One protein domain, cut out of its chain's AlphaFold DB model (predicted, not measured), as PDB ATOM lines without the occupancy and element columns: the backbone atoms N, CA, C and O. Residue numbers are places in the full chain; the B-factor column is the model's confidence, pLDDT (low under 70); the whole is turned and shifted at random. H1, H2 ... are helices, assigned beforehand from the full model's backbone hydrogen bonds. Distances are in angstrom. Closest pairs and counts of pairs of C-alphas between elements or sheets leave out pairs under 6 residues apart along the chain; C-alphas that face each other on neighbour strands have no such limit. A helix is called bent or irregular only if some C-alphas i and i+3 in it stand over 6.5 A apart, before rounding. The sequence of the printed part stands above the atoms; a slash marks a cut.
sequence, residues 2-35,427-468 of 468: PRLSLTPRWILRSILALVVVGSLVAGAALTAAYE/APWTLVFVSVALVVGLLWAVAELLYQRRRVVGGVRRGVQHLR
ATOM      1  N   PRO A   2     -18.462  61.830 -46.574       50.53
ATOM      2  CA  PRO A   2     -19.026  60.542 -46.956       50.53
ATOM      3  C   PRO A   2     -20.043  60.120 -45.888       50.53
ATOM      4  O   PRO A   2     -19.712  60.048 -44.707       50.53
ATOM      5  N   ARG A   3     -21.296  59.876 -46.288       51.09
ATOM      6  CA  ARG A   3     -22.284  59.232 -45.414       51.09
ATOM      7  C   ARG A   3     -21.837  57.784 -45.227       51.09
ATOM      8  O   ARG A   3     -21.906  57.003 -46.172       51.09
ATOM      9  N   LEU A   4     -21.353  57.439 -44.036       54.97
ATOM     10  CA  LEU A   4     -21.165  56.050 -43.622       54.97
ATOM     11  C   LEU A   4     -22.528  55.349 -43.693       54.97
ATOM     12  O   LEU A   4     -23.358  55.505 -42.802       54.97
ATOM     13  N   SER A   5     -22.797  54.612 -44.771       63.25
ATOM     14  CA  SER A   5     -23.970  53.745 -44.844       63.25
ATOM     15  C   SER A   5     -23.687  52.502 -44.002       63.25
ATOM     16  O   SER A   5     -23.086  51.535 -44.478       63.25
ATOM     17  N   LEU A   6     -24.061  52.542 -42.724       67.88
ATOM     18  CA  LEU A   6     -24.016  51.366 -41.862       67.88
ATOM     19  C   LEU A   6     -24.939  50.299 -42.455       67.88
ATOM     20  O   LEU A   6     -26.141  50.506 -42.603       67.88
ATOM     21  N   THR A   7     -24.379  49.147 -42.826       84.19
ATOM     22  CA  THR A   7     -25.203  48.011 -43.259       84.19
ATOM     23  C   THR A   7     -26.092  47.554 -42.093       84.19
ATOM     24  O   THR A   7     -25.627  47.630 -40.951       84.19
ATOM     25  N   PRO A   8     -27.284  46.976 -42.341       84.62
ATOM     26  CA  PRO A   8     -28.179  46.487 -41.284       84.62
ATOM     27  C   PRO A   8     -27.493  45.591 -40.239       84.62
ATOM     28  O   PRO A   8     -27.831  45.622 -39.063       84.62
ATOM     29  N   ARG A   9     -26.460  44.844 -40.645       84.62
ATOM     30  CA  ARG A   9     -25.653  43.996 -39.754       84.62
ATOM     31  C   ARG A   9     -24.804  44.784 -38.761       84.62
ATOM     32  O   ARG A   9     -24.705  44.400 -37.605       84.62
ATOM     33  N   TRP A  10     -24.179  45.869 -39.210       87.56
ATOM     34  CA  TRP A  10     -23.403  46.742 -38.328       87.56
ATOM     35  C   TRP A  10     -24.314  47.519 -37.380       87.56
ATOM     36  O   TRP A  10     -23.931  47.730 -36.236       87.56
ATOM     37  N   ILE A  11     -25.530  47.858 -37.821       90.25
ATOM     38  CA  ILE A  11     -26.565  48.423 -36.949       90.25
ATOM     39  C   ILE A  11     -26.941  47.407 -35.864       90.25
ATOM     40  O   ILE A  11     -26.816  47.724 -34.688       90.25
ATOM     41  N   LEU A  12     -27.288  46.168 -36.236       91.12
ATOM     42  CA  LEU A  12     -27.640  45.117 -35.274       91.12
ATOM     43  C   LEU A  12     -26.508  44.833 -34.275       91.12
ATOM     44  O   LEU A  12     -26.751  44.798 -33.078       91.12
ATOM     45  N   ARG A  13     -25.262  44.691 -34.742       93.81
ATOM     46  CA  ARG A  13     -24.092  44.510 -33.862       93.81
ATOM     47  C   ARG A  13     -23.900  45.676 -32.900       93.81
ATOM     48  O   ARG A  13     -23.554  45.451 -31.751       93.81
ATOM     49  N   SER A  14     -24.117  46.903 -33.372       93.06
ATOM     50  CA  SER A  14     -24.008  48.089 -32.522       93.06
ATOM     51  C   SER A  14     -25.106  48.099 -31.462       93.06
ATOM     52  O   SER A  14     -24.813  48.388 -30.312       93.06
ATOM     53  N   ILE A  15     -26.338  47.718 -31.816       94.62
ATOM     54  CA  ILE A  15     -27.446  47.586 -30.860       94.62
ATOM     55  C   ILE A  15     -27.130  46.514 -29.812       94.62
ATOM     56  O   ILE A  15     -27.216  46.795 -28.624       94.62
ATOM     57  N   LEU A  16     -26.706  45.315 -30.227       95.44
ATOM     58  CA  LEU A  16     -26.356  44.232 -29.300       95.44
ATOM     59  C   LEU A  16     -25.199  44.629 -28.375       95.44
ATOM     60  O   LEU A  16     -25.267  44.393 -27.173       95.44
ATOM     61  N   ALA A  17     -24.170  45.287 -28.914       95.25
ATOM     62  CA  ALA A  17     -23.072  45.816 -28.114       95.25
ATOM     63  C   ALA A  17     -23.548  46.883 -27.118       95.25
ATOM     64  O   ALA A  17     -23.112  46.867 -25.973       95.25
ATOM     65  N   LEU A  18     -24.451  47.780 -27.524       96.12
ATOM     66  CA  LEU A  18     -25.029  48.788 -26.635       96.12
ATOM     67  C   LEU A  18     -25.866  48.161 -25.519       96.12
ATOM     68  O   LEU A  18     -25.782  48.639 -24.396       96.12
ATOM     69  N   VAL A  19     -26.620  47.093 -25.794       95.69
ATOM     70  CA  VAL A  19     -27.359  46.355 -24.757       95.69
ATOM     71  C   VAL A  19     -26.384  45.727 -23.764       95.69
ATOM     72  O   VAL A  19     -26.478  46.001 -22.576       95.69
ATOM     73  N   VAL A  20     -25.394  44.963 -24.237       96.88
ATOM     74  CA  VAL A  20     -24.419  44.291 -23.356       96.88
ATOM     75  C   VAL A  20     -23.626  45.303 -22.525       96.88
ATOM     76  O   VAL A  20     -23.551  45.177 -21.307       96.88
ATOM     77  N   VAL A  21     -23.048  46.323 -23.164       96.38
ATOM     78  CA  VAL A  21     -22.256  47.346 -22.464       96.38
ATOM     79  C   VAL A  21     -23.147  48.183 -21.551       96.38
ATOM     80  O   VAL A  21     -22.757  48.452 -20.422       96.38
ATOM     81  N   GLY A  22     -24.339  48.566 -22.008       95.69
ATOM     82  CA  GLY A  22     -25.300  49.338 -21.224       95.69
ATOM     83  C   GLY A  22     -25.721  48.609 -19.951       95.69
ATOM     84  O   GLY A  22     -25.648  49.198 -18.878       95.69
ATOM     85  N   SER A  23     -26.065  47.322 -20.048       94.75
ATOM     86  CA  SER A  23     -26.395  46.487 -18.889       94.75
ATOM     87  C   SER A  23     -25.219  46.375 -17.917       94.75
ATOM     88  O   SER A  23     -25.389  46.613 -16.726       94.75
ATOM     89  N   LEU A  24     -24.004  46.091 -18.403       95.12
ATOM     90  CA  LEU A  24     -22.827  45.989 -17.530       95.12
ATOM     91  C   LEU A  24     -22.482  47.321 -16.845       95.12
ATOM     92  O   LEU A  24     -22.113  47.322 -15.674       95.12
ATOM     93  N   VAL A  25     -22.621  48.453 -17.545       95.06
ATOM     94  CA  VAL A  25     -22.394  49.791 -16.973       95.06
ATOM     95  C   VAL A  25     -23.467  50.136 -15.939       95.06
ATOM     96  O   VAL A  25     -23.120  50.625 -14.867       95.06
ATOM     97  N   ALA A  26     -24.743  49.856 -16.222       91.88
ATOM     98  CA  ALA A  26     -25.838  50.068 -15.274       91.88
ATOM     99  C   ALA A  26     -25.651  49.222 -14.006       91.88
ATOM    100  O   ALA A  26     -25.710  49.750 -12.900       91.88
ATOM    101  N   GLY A  27     -25.328  47.936 -14.163       90.75
ATOM    102  CA  GLY A  27     -25.014  47.052 -13.045       90.75
ATOM    103  C   GLY A  27     -23.804  47.527 -12.234       90.75
ATOM    104  O   GLY A  27     -23.854  47.580 -11.008       90.75
ATOM    105  N   ALA A  28     -22.724  47.956 -12.894       89.81
ATOM    106  CA  ALA A  28     -21.560  48.502 -12.197       89.81
ATOM    107  C   ALA A  28     -21.899  49.766 -11.390       89.81
ATOM    108  O   ALA A  28     -21.408  49.919 -10.274       89.81
ATOM    109  N   ALA A  29     -22.745  50.652 -11.926       89.19
ATOM    110  CA  ALA A  29     -23.183  51.859 -11.229       89.19
ATOM    111  C   ALA A  29     -24.040  51.537  -9.994       89.19
ATOM    112  O   ALA A  29     -23.777  52.085  -8.927       89.19
ATOM    113  N   LEU A  30     -25.001  50.616 -10.116       88.69
ATOM    114  CA  LEU A  30     -25.833  50.174  -8.992       88.69
ATOM    115  C   LEU A  30     -24.999  49.524  -7.892       88.69
ATOM    116  O   LEU A  30     -25.111  49.890  -6.731       88.69
ATOM    117  N   THR A  31     -24.108  48.602  -8.258       86.81
ATOM    118  CA  THR A  31     -23.211  47.953  -7.293       86.81
ATOM    119  C   THR A  31     -22.258  48.944  -6.620       86.81
ATOM    120  O   THR A  31     -21.925  48.769  -5.454       86.81
ATOM    121  N   ALA A  32     -21.824  50.003  -7.307       85.81
ATOM    122  CA  ALA A  32     -20.972  51.027  -6.701       85.81
ATOM    123  C   ALA A  32     -21.697  51.888  -5.652       85.81
ATOM    124  O   ALA A  32     -21.035  52.448  -4.782       85.81
ATOM    125  N   ALA A  33     -23.024  52.006  -5.746       83.94
ATOM    126  CA  ALA A  33     -23.869  52.730  -4.795       83.94
ATOM    127  C   ALA A  33     -24.529  51.810  -3.753       83.94
ATOM    128  O   ALA A  33     -25.290  52.284  -2.918       83.94
ATOM    129  N   TYR A  34     -24.272  50.504  -3.828       80.31
ATOM    130  CA  TYR A  34     -24.936  49.505  -3.008       80.31
ATOM    131  C   TYR A  34     -24.236  49.327  -1.666       80.31
ATOM    132  O   TYR A  34     -23.040  49.028  -1.605       80.31
ATOM    133  N   GLU A  35     -25.019  49.441  -0.601       75.81
ATOM    134  CA  GLU A  35     -24.609  49.064   0.741       75.81
ATOM    135  C   GLU A  35     -25.088  47.633   1.034       75.81
ATOM    136  O   GLU A  35     -26.250  47.301   0.775       75.81
ATOM    137  N   ALA A 427     -25.389  44.488  -5.967       85.19
ATOM    138  CA  ALA A 427     -26.772  44.949  -5.885       85.19
ATOM    139  C   ALA A 427     -27.726  43.941  -6.563       85.19
ATOM    140  O   ALA A 427     -27.358  43.402  -7.615       85.19
ATOM    141  N   PRO A 428     -28.947  43.707  -6.046       86.00
ATOM    142  CA  PRO A 428     -29.905  42.750  -6.619       86.00
ATOM    143  C   PRO A 428     -30.101  42.903  -8.136       86.00
ATOM    144  O   PRO A 428     -29.871  41.966  -8.902       86.00
ATOM    145  N   TRP A 429     -30.383  44.123  -8.592       90.00
ATOM    146  CA  TRP A 429     -30.563  44.445 -10.011       90.00
ATOM    147  C   TRP A 429     -29.294  44.292 -10.862       90.00
ATOM    148  O   TRP A 429     -29.375  44.083 -12.073       90.00
ATOM    149  N   THR A 430     -28.101  44.326 -10.260       91.62
ATOM    150  CA  THR A 430     -26.856  44.080 -11.007       91.62
ATOM    151  C   THR A 430     -26.788  42.649 -11.521       91.62
ATOM    152  O   THR A 430     -26.365  42.444 -12.659       91.62
ATOM    153  N   LEU A 431     -27.244  41.670 -10.733       92.00
ATOM    154  CA  LEU A 431     -27.278  40.277 -11.173       92.00
ATOM    155  C   LEU A 431     -28.180  40.116 -12.405       92.00
ATOM    156  O   LEU A 431     -27.786  39.457 -13.364       92.00
ATOM    157  N   VAL A 432     -29.331  40.795 -12.426       93.38
ATOM    158  CA  VAL A 432     -30.241  40.827 -13.586       93.38
ATOM    159  C   VAL A 432     -29.518  41.368 -14.817       93.38
ATOM    160  O   VAL A 432     -29.488  40.717 -15.862       93.38
ATOM    161  N   PHE A 433     -28.872  42.532 -14.701       94.75
ATOM    162  CA  PHE A 433     -28.161  43.142 -15.822       94.75
ATOM    163  C   PHE A 433     -27.001  42.285 -16.337       94.75
ATOM    164  O   PHE A 433     -26.802  42.192 -17.551       94.75
ATOM    165  N   VAL A 434     -26.252  41.633 -15.445       94.50
ATOM    166  CA  VAL A 434     -25.184  40.701 -15.827       94.50
ATOM    167  C   VAL A 434     -25.766  39.488 -16.552       94.50
ATOM    168  O   VAL A 434     -25.258  39.131 -17.614       94.50
ATOM    169  N   SER A 435     -26.855  38.899 -16.056       94.44
ATOM    170  CA  SER A 435     -27.534  37.774 -16.710       94.44
ATOM    171  C   SER A 435     -28.045  38.146 -18.103       94.44
ATOM    172  O   SER A 435     -27.789  37.419 -19.064       94.44
ATOM    173  N   VAL A 436     -28.668  39.319 -18.262       94.75
ATOM    174  CA  VAL A 436     -29.087  39.837 -19.577       94.75
ATOM    175  C   VAL A 436     -27.882  40.005 -20.507       94.75
ATOM    176  O   VAL A 436     -27.914  39.541 -21.650       94.75
ATOM    177  N   ALA A 437     -26.795  40.613 -20.026       96.44
ATOM    178  CA  ALA A 437     -25.575  40.803 -20.807       96.44
ATOM    179  C   ALA A 437     -24.953  39.467 -21.249       96.44
ATOM    180  O   ALA A 437     -24.513  39.344 -22.395       96.44
ATOM    181  N   LEU A 438     -24.950  38.458 -20.372       95.88
ATOM    182  CA  LEU A 438     -24.451  37.116 -20.664       95.88
ATOM    183  C   LEU A 438     -25.319  36.404 -21.700       95.88
ATOM    184  O   LEU A 438     -24.782  35.922 -22.695       95.88
ATOM    185  N   VAL A 439     -26.642  36.378 -21.524       95.81
ATOM    186  CA  VAL A 439     -27.566  35.723 -22.466       95.81
ATOM    187  C   VAL A 439     -27.473  36.371 -23.847       95.81
ATOM    188  O   VAL A 439     -27.240  35.682 -24.844       95.81
ATOM    189  N   VAL A 440     -27.571  37.702 -23.924       96.25
ATOM    190  CA  VAL A 440     -27.472  38.440 -25.194       96.25
ATOM    191  C   VAL A 440     -26.092  38.253 -25.826       96.25
ATOM    192  O   VAL A 440     -25.991  37.998 -27.030       96.25
ATOM    193  N   GLY A 441     -25.024  38.338 -25.030       96.50
ATOM    194  CA  GLY A 441     -23.647  38.169 -25.488       96.50
ATOM    195  C   GLY A 441     -23.360  36.766 -26.027       96.50
ATOM    196  O   GLY A 441     -22.762  36.637 -27.096       96.50
ATOM    197  N   LEU A 442     -23.822  35.717 -25.340       96.12
ATOM    198  CA  LEU A 442     -23.658  34.322 -25.755       96.12
ATOM    199  C   LEU A 442     -24.433  34.023 -27.036       96.12
ATOM    200  O   LEU A 442     -23.859  33.486 -27.986       96.12
ATOM    201  N   LEU A 443     -25.707  34.421 -27.108       95.75
ATOM    202  CA  LEU A 443     -26.517  34.253 -28.317       95.75
ATOM    203  C   LEU A 443     -25.895  34.992 -29.506       95.75
ATOM    204  O   LEU A 443     -25.803  34.441 -30.607       95.75
ATOM    205  N   TRP A 444     -25.395  36.212 -29.283       96.06
ATOM    206  CA  TRP A 444     -24.683  36.972 -30.304       96.06
ATOM    207  C   TRP A 444     -23.391  36.269 -30.751       96.06
ATOM    208  O   TRP A 444     -23.159  36.120 -31.955       96.06
ATOM    209  N   ALA A 445     -22.577  35.775 -29.815       94.06
ATOM    210  CA  ALA A 445     -21.338  35.061 -30.116       94.06
ATOM    211  C   ALA A 445     -21.591  33.770 -30.913       94.06
ATOM    212  O   ALA A 445     -20.914  33.521 -31.914       94.06
ATOM    213  N   VAL A 446     -22.597  32.979 -30.529       94.94
ATOM    214  CA  VAL A 446     -23.008  31.764 -31.252       94.94
ATOM    215  C   VAL A 446     -23.483  32.108 -32.663       94.94
ATOM    216  O   VAL A 446     -23.053  31.471 -33.628       94.94
ATOM    217  N   ALA A 447     -24.307  33.146 -32.821       92.94
ATOM    218  CA  ALA A 447     -24.766  33.589 -34.134       92.94
ATOM    219  C   ALA A 447     -23.593  34.001 -35.044       92.94
ATOM    220  O   ALA A 447     -23.542  33.604 -36.213       92.94
ATOM    221  N   GLU A 448     -22.610  34.735 -34.515       93.06
ATOM    222  CA  GLU A 448     -21.399  35.106 -35.255       93.06
ATOM    223  C   GLU A 448     -20.526  33.894 -35.595       93.06
ATOM    224  O   GLU A 448     -20.024  33.805 -36.718       93.06
ATOM    225  N   LEU A 449     -20.384  32.924 -34.688       92.44
ATOM    226  CA  LEU A 449     -19.665  31.671 -34.944       92.44
ATOM    227  C   LEU A 449     -20.319  30.864 -36.070       92.44
ATOM    228  O   LEU A 449     -19.634  30.432 -37.000       92.44
ATOM    229  N   LEU A 450     -21.644  30.700 -36.040       91.88
ATOM    230  CA  LEU A 450     -22.401  29.989 -37.075       91.88
ATOM    231  C   LEU A 450     -22.341  30.707 -38.427       91.88
ATOM    232  O   LEU A 450     -22.233  30.062 -39.482       91.88
ATOM    233  N   TYR A 451     -22.372  32.040 -38.400       89.69
ATOM    234  CA  TYR A 451     -22.244  32.884 -39.579       89.69
ATOM    235  C   TYR A 451     -20.832  32.810 -40.182       89.69
ATOM    236  O   TYR A 451     -20.670  32.605 -41.388       89.69
ATOM    237  N   GLN A 452     -19.793  32.890 -39.347       90.31
ATOM    238  CA  GLN A 452     -18.383  32.848 -39.744       90.31
ATOM    239  C   GLN A 452     -17.807  31.427 -39.811       90.31
ATOM    240  O   GLN A 452     -16.606  31.271 -40.046       90.31
ATOM    241  N   ARG A 453     -18.628  30.376 -39.677       89.69
ATOM    242  CA  ARG A 453     -18.183  28.978 -39.516       89.69
ATOM    243  C   ARG A 453     -17.120  28.530 -40.517       89.69
ATOM    244  O   ARG A 453     -16.150  27.883 -40.147       89.69
ATOM    245  N   ARG A 454     -17.246  28.921 -41.792       86.75
ATOM    246  CA  ARG A 454     -16.276  28.563 -42.846       86.75
ATOM    247  C   ARG A 454     -14.914  29.220 -42.619       86.75
ATOM    248  O   ARG A 454     -13.882  28.597 -42.857       86.75
ATOM    249  N   ARG A 455     -14.911  30.468 -42.148       86.12
ATOM    250  CA  ARG A 455     -13.701  31.231 -41.833       86.12
ATOM    251  C   ARG A 455     -13.030  30.697 -40.569       86.12
ATOM    252  O   ARG A 455     -11.814  30.527 -40.579       86.12
ATOM    253  N   VAL A 456     -13.819  30.375 -39.544       83.75
ATOM    254  CA  VAL A 456     -13.348  29.779 -38.282       83.75
ATOM    255  C   VAL A 456     -12.735  28.400 -38.533       83.75
ATOM    256  O   VAL A 456     -11.562  28.199 -38.232       83.75
ATOM    257  N   VAL A 457     -13.452  27.487 -39.198       84.00
ATOM    258  CA  VAL A 457     -12.947  26.140 -39.541       84.00
ATOM    259  C   VAL A 457     -11.698  26.210 -40.423       84.00
ATOM    260  O   VAL A 457     -10.744  25.464 -40.208       84.00
ATOM    261  N   GLY A 458     -11.660  27.126 -41.395       83.06
ATOM    262  CA  GLY A 458     -10.466  27.359 -42.212       83.06
ATOM    263  C   GLY A 458      -9.277  27.897 -41.407       83.06
ATOM    264  O   GLY A 458      -8.135  27.550 -41.695       83.06
ATOM    265  N   GLY A 459      -9.525  28.728 -40.391       81.69
ATOM    266  CA  GLY A 459      -8.514  29.193 -39.436       81.69
ATOM    267  C   GLY A 459      -7.961  28.061 -38.575       81.69
ATOM    268  O   GLY A 459      -6.750  27.863 -38.550       81.69
ATOM    269  N   VAL A 460      -8.840  27.264 -37.960       81.81
ATOM    270  CA  VAL A 460      -8.465  26.117 -37.115       81.81
ATOM    271  C   VAL A 460      -7.662  25.084 -37.908       81.81
ATOM    272  O   VAL A 460      -6.603  24.660 -37.456       81.81
ATOM    273  N   ARG A 461      -8.087  24.735 -39.131       79.94
ATOM    274  CA  ARG A 461      -7.339  23.802 -39.997       79.94
ATOM    275  C   ARG A 461      -5.926  24.291 -40.317       79.94
ATOM    276  O   ARG A 461      -5.003  23.486 -40.302       79.94
ATOM    277  N   ARG A 462      -5.750  25.591 -40.575       81.12
ATOM    278  CA  ARG A 462      -4.423  26.185 -40.809       81.12
ATOM    279  C   ARG A 462      -3.557  26.189 -39.550       81.12
ATOM    280  O   ARG A 462      -2.368  25.916 -39.652       81.12
ATOM    281  N   GLY A 463      -4.149  26.444 -38.382       77.50
ATOM    282  CA  GLY A 463      -3.449  26.384 -37.095       77.50
ATOM    283  C   GLY A 463      -2.976  24.973 -36.743       77.50
ATOM    284  O   GLY A 463      -1.818  24.782 -36.389       77.50
ATOM    285  N   VAL A 464      -3.825  23.960 -36.942       77.81
ATOM    286  CA  VAL A 464      -3.464  22.543 -36.733       77.81
ATOM    287  C   VAL A 464      -2.363  22.085 -37.698       77.81
ATOM    288  O   VAL A 464      -1.522  21.276 -37.326       77.81
ATOM    289  N   GLN A 465      -2.325  22.628 -38.918       74.62
ATOM    290  CA  GLN A 465      -1.245  22.378 -39.880       74.62
ATOM    291  C   GLN A 465       0.088  23.056 -39.526       74.62
ATOM    292  O   GLN A 465       1.088  22.692 -40.121       74.62
ATOM    293  N   HIS A 466       0.110  24.039 -38.621       70.50
ATOM    294  CA  HIS A 466       1.343  24.678 -38.131       70.50
ATOM    295  C   HIS A 466       1.875  24.050 -36.831       70.50
ATOM    296  O   HIS A 466       2.993  24.351 -36.427       70.50
ATOM    297  N   LEU A 467       1.068  23.221 -36.162       66.81
ATOM    298  CA  LEU A 467       1.435  22.491 -34.940       66.81
ATOM    299  C   LEU A 467       1.893  21.047 -35.217       66.81
ATOM    300  O   LEU A 467       2.367  20.374 -34.304       66.81
ATOM    301  N   ARG A 468       1.731  20.577 -36.457       51.88
ATOM    302  CA  ARG A 468       2.406  19.398 -37.014       51.88
ATOM    303  C   ARG A 468       3.612  19.857 -37.809       51.88
ATOM    304  O   ARG A 468       4.613  19.112 -37.798       51.88
TER     305      ARG A 468
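Overview. This is residues 2 to 35 and 427 to 468 of the 468 residues of the protein "Arylsulfotransferase (ASST)" of Halopelagius longus (UniProt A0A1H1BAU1). Two long helices, H1 and H2, run side by side in opposite ways as a narrow V that is closest near the end of H1 and the beginning of H2, and a third helix, H3, turns off from the far end of H2 nearly at a right angle. Residues 450 to 456 and 458 to 468 stand free, so that most of H3 sticks out as an arm away from the H1 and H2 pair, while residues 2 to 7 lead into H1 without a named element. The printed part has 76 residues with three named helices, in the order H1, H2, H3 along the chain, and no named strand; its class is all helix. The whole is extended, with a radius of gyration of the C-alphas of 17.8 A, and its flat outline spans 55 by 42 by 19 A.

Arrangement. Begin at Pro 2 and read on to residues 8 to 32, which are H1; after the cut, residues 428 to 451 are H2, and residues 453 to 467 are H3. Look first at Gly 27 in H1 and Thr 430 in H2: their C-alphas are the closest of the two helices, 4.0 A apart. H1 and H2 touch, with 30 pairs of C-alphas within 8 A. Their lines stand at a shallow tilt of 24 degrees, and they run opposite ways. Their centres are 10.0 A apart. Read on past Tyr 451 and you pass a tight link of 1 residue, Gln 452, into H3. H2 and H3 are close but not clearly touching, with 1 pair of C-alphas within 8 A; that closest pair is Leu 449 and Val 456, 7.4 A apart. The lines of H2 and H3 are about perpendicular, at 81 degrees, and their centres are 26.1 A apart. H1 and H3 are apart. In the backbone, each pair of O of residue i and N of residue i+4 is within hydrogen-bond range in H1 and H3; in H2, 19 of 20 such pairs are.

Along the chain. Find C-alpha 8 of Pro 8 at (-28.179, 46.487, -41.284); from there H1 runs 35.6 A to C-alpha 32 of Ala 32 at (-20.972, 51.027, -6.701), and along it z rises. Across the cut, find C-alpha 428 of Pro 428 at (-29.905, 42.750, -6.619); H2 runs from there 35.2 A to Tyr 451, and z falls. H3 begins at Arg 453 and runs 21.2 A to C-alpha 467 of Leu 467 at (1.435, 22.491, -34.940), with its main change in x. None of the three helices is bent or irregular.

Size, cuts and confidence. The two C-alphas farthest apart are those of Glu 35 and Arg 468, at 55.1 A, and the C-alphas of Pro 2 and Arg 468, the first and last printed, are 47.4 A apart. Arg 468 is also the chain's last residue. Without the stretches that stand free, the body has 58 residues and spans 48 by 35 by 15 A. Residues 36 to 426 are not printed, and the gap from C-alpha 35 to C-alpha 427 across this cut is 8.1 A. The link from H1 to H2 is the link across the cut; the link from H2 to H3 is tight. The mean pLDDT of the printed part is 86.7. The model's confidence is under 70 at residues 2 to 6 and at residues 467 to 468, of which 467 belongs to H3.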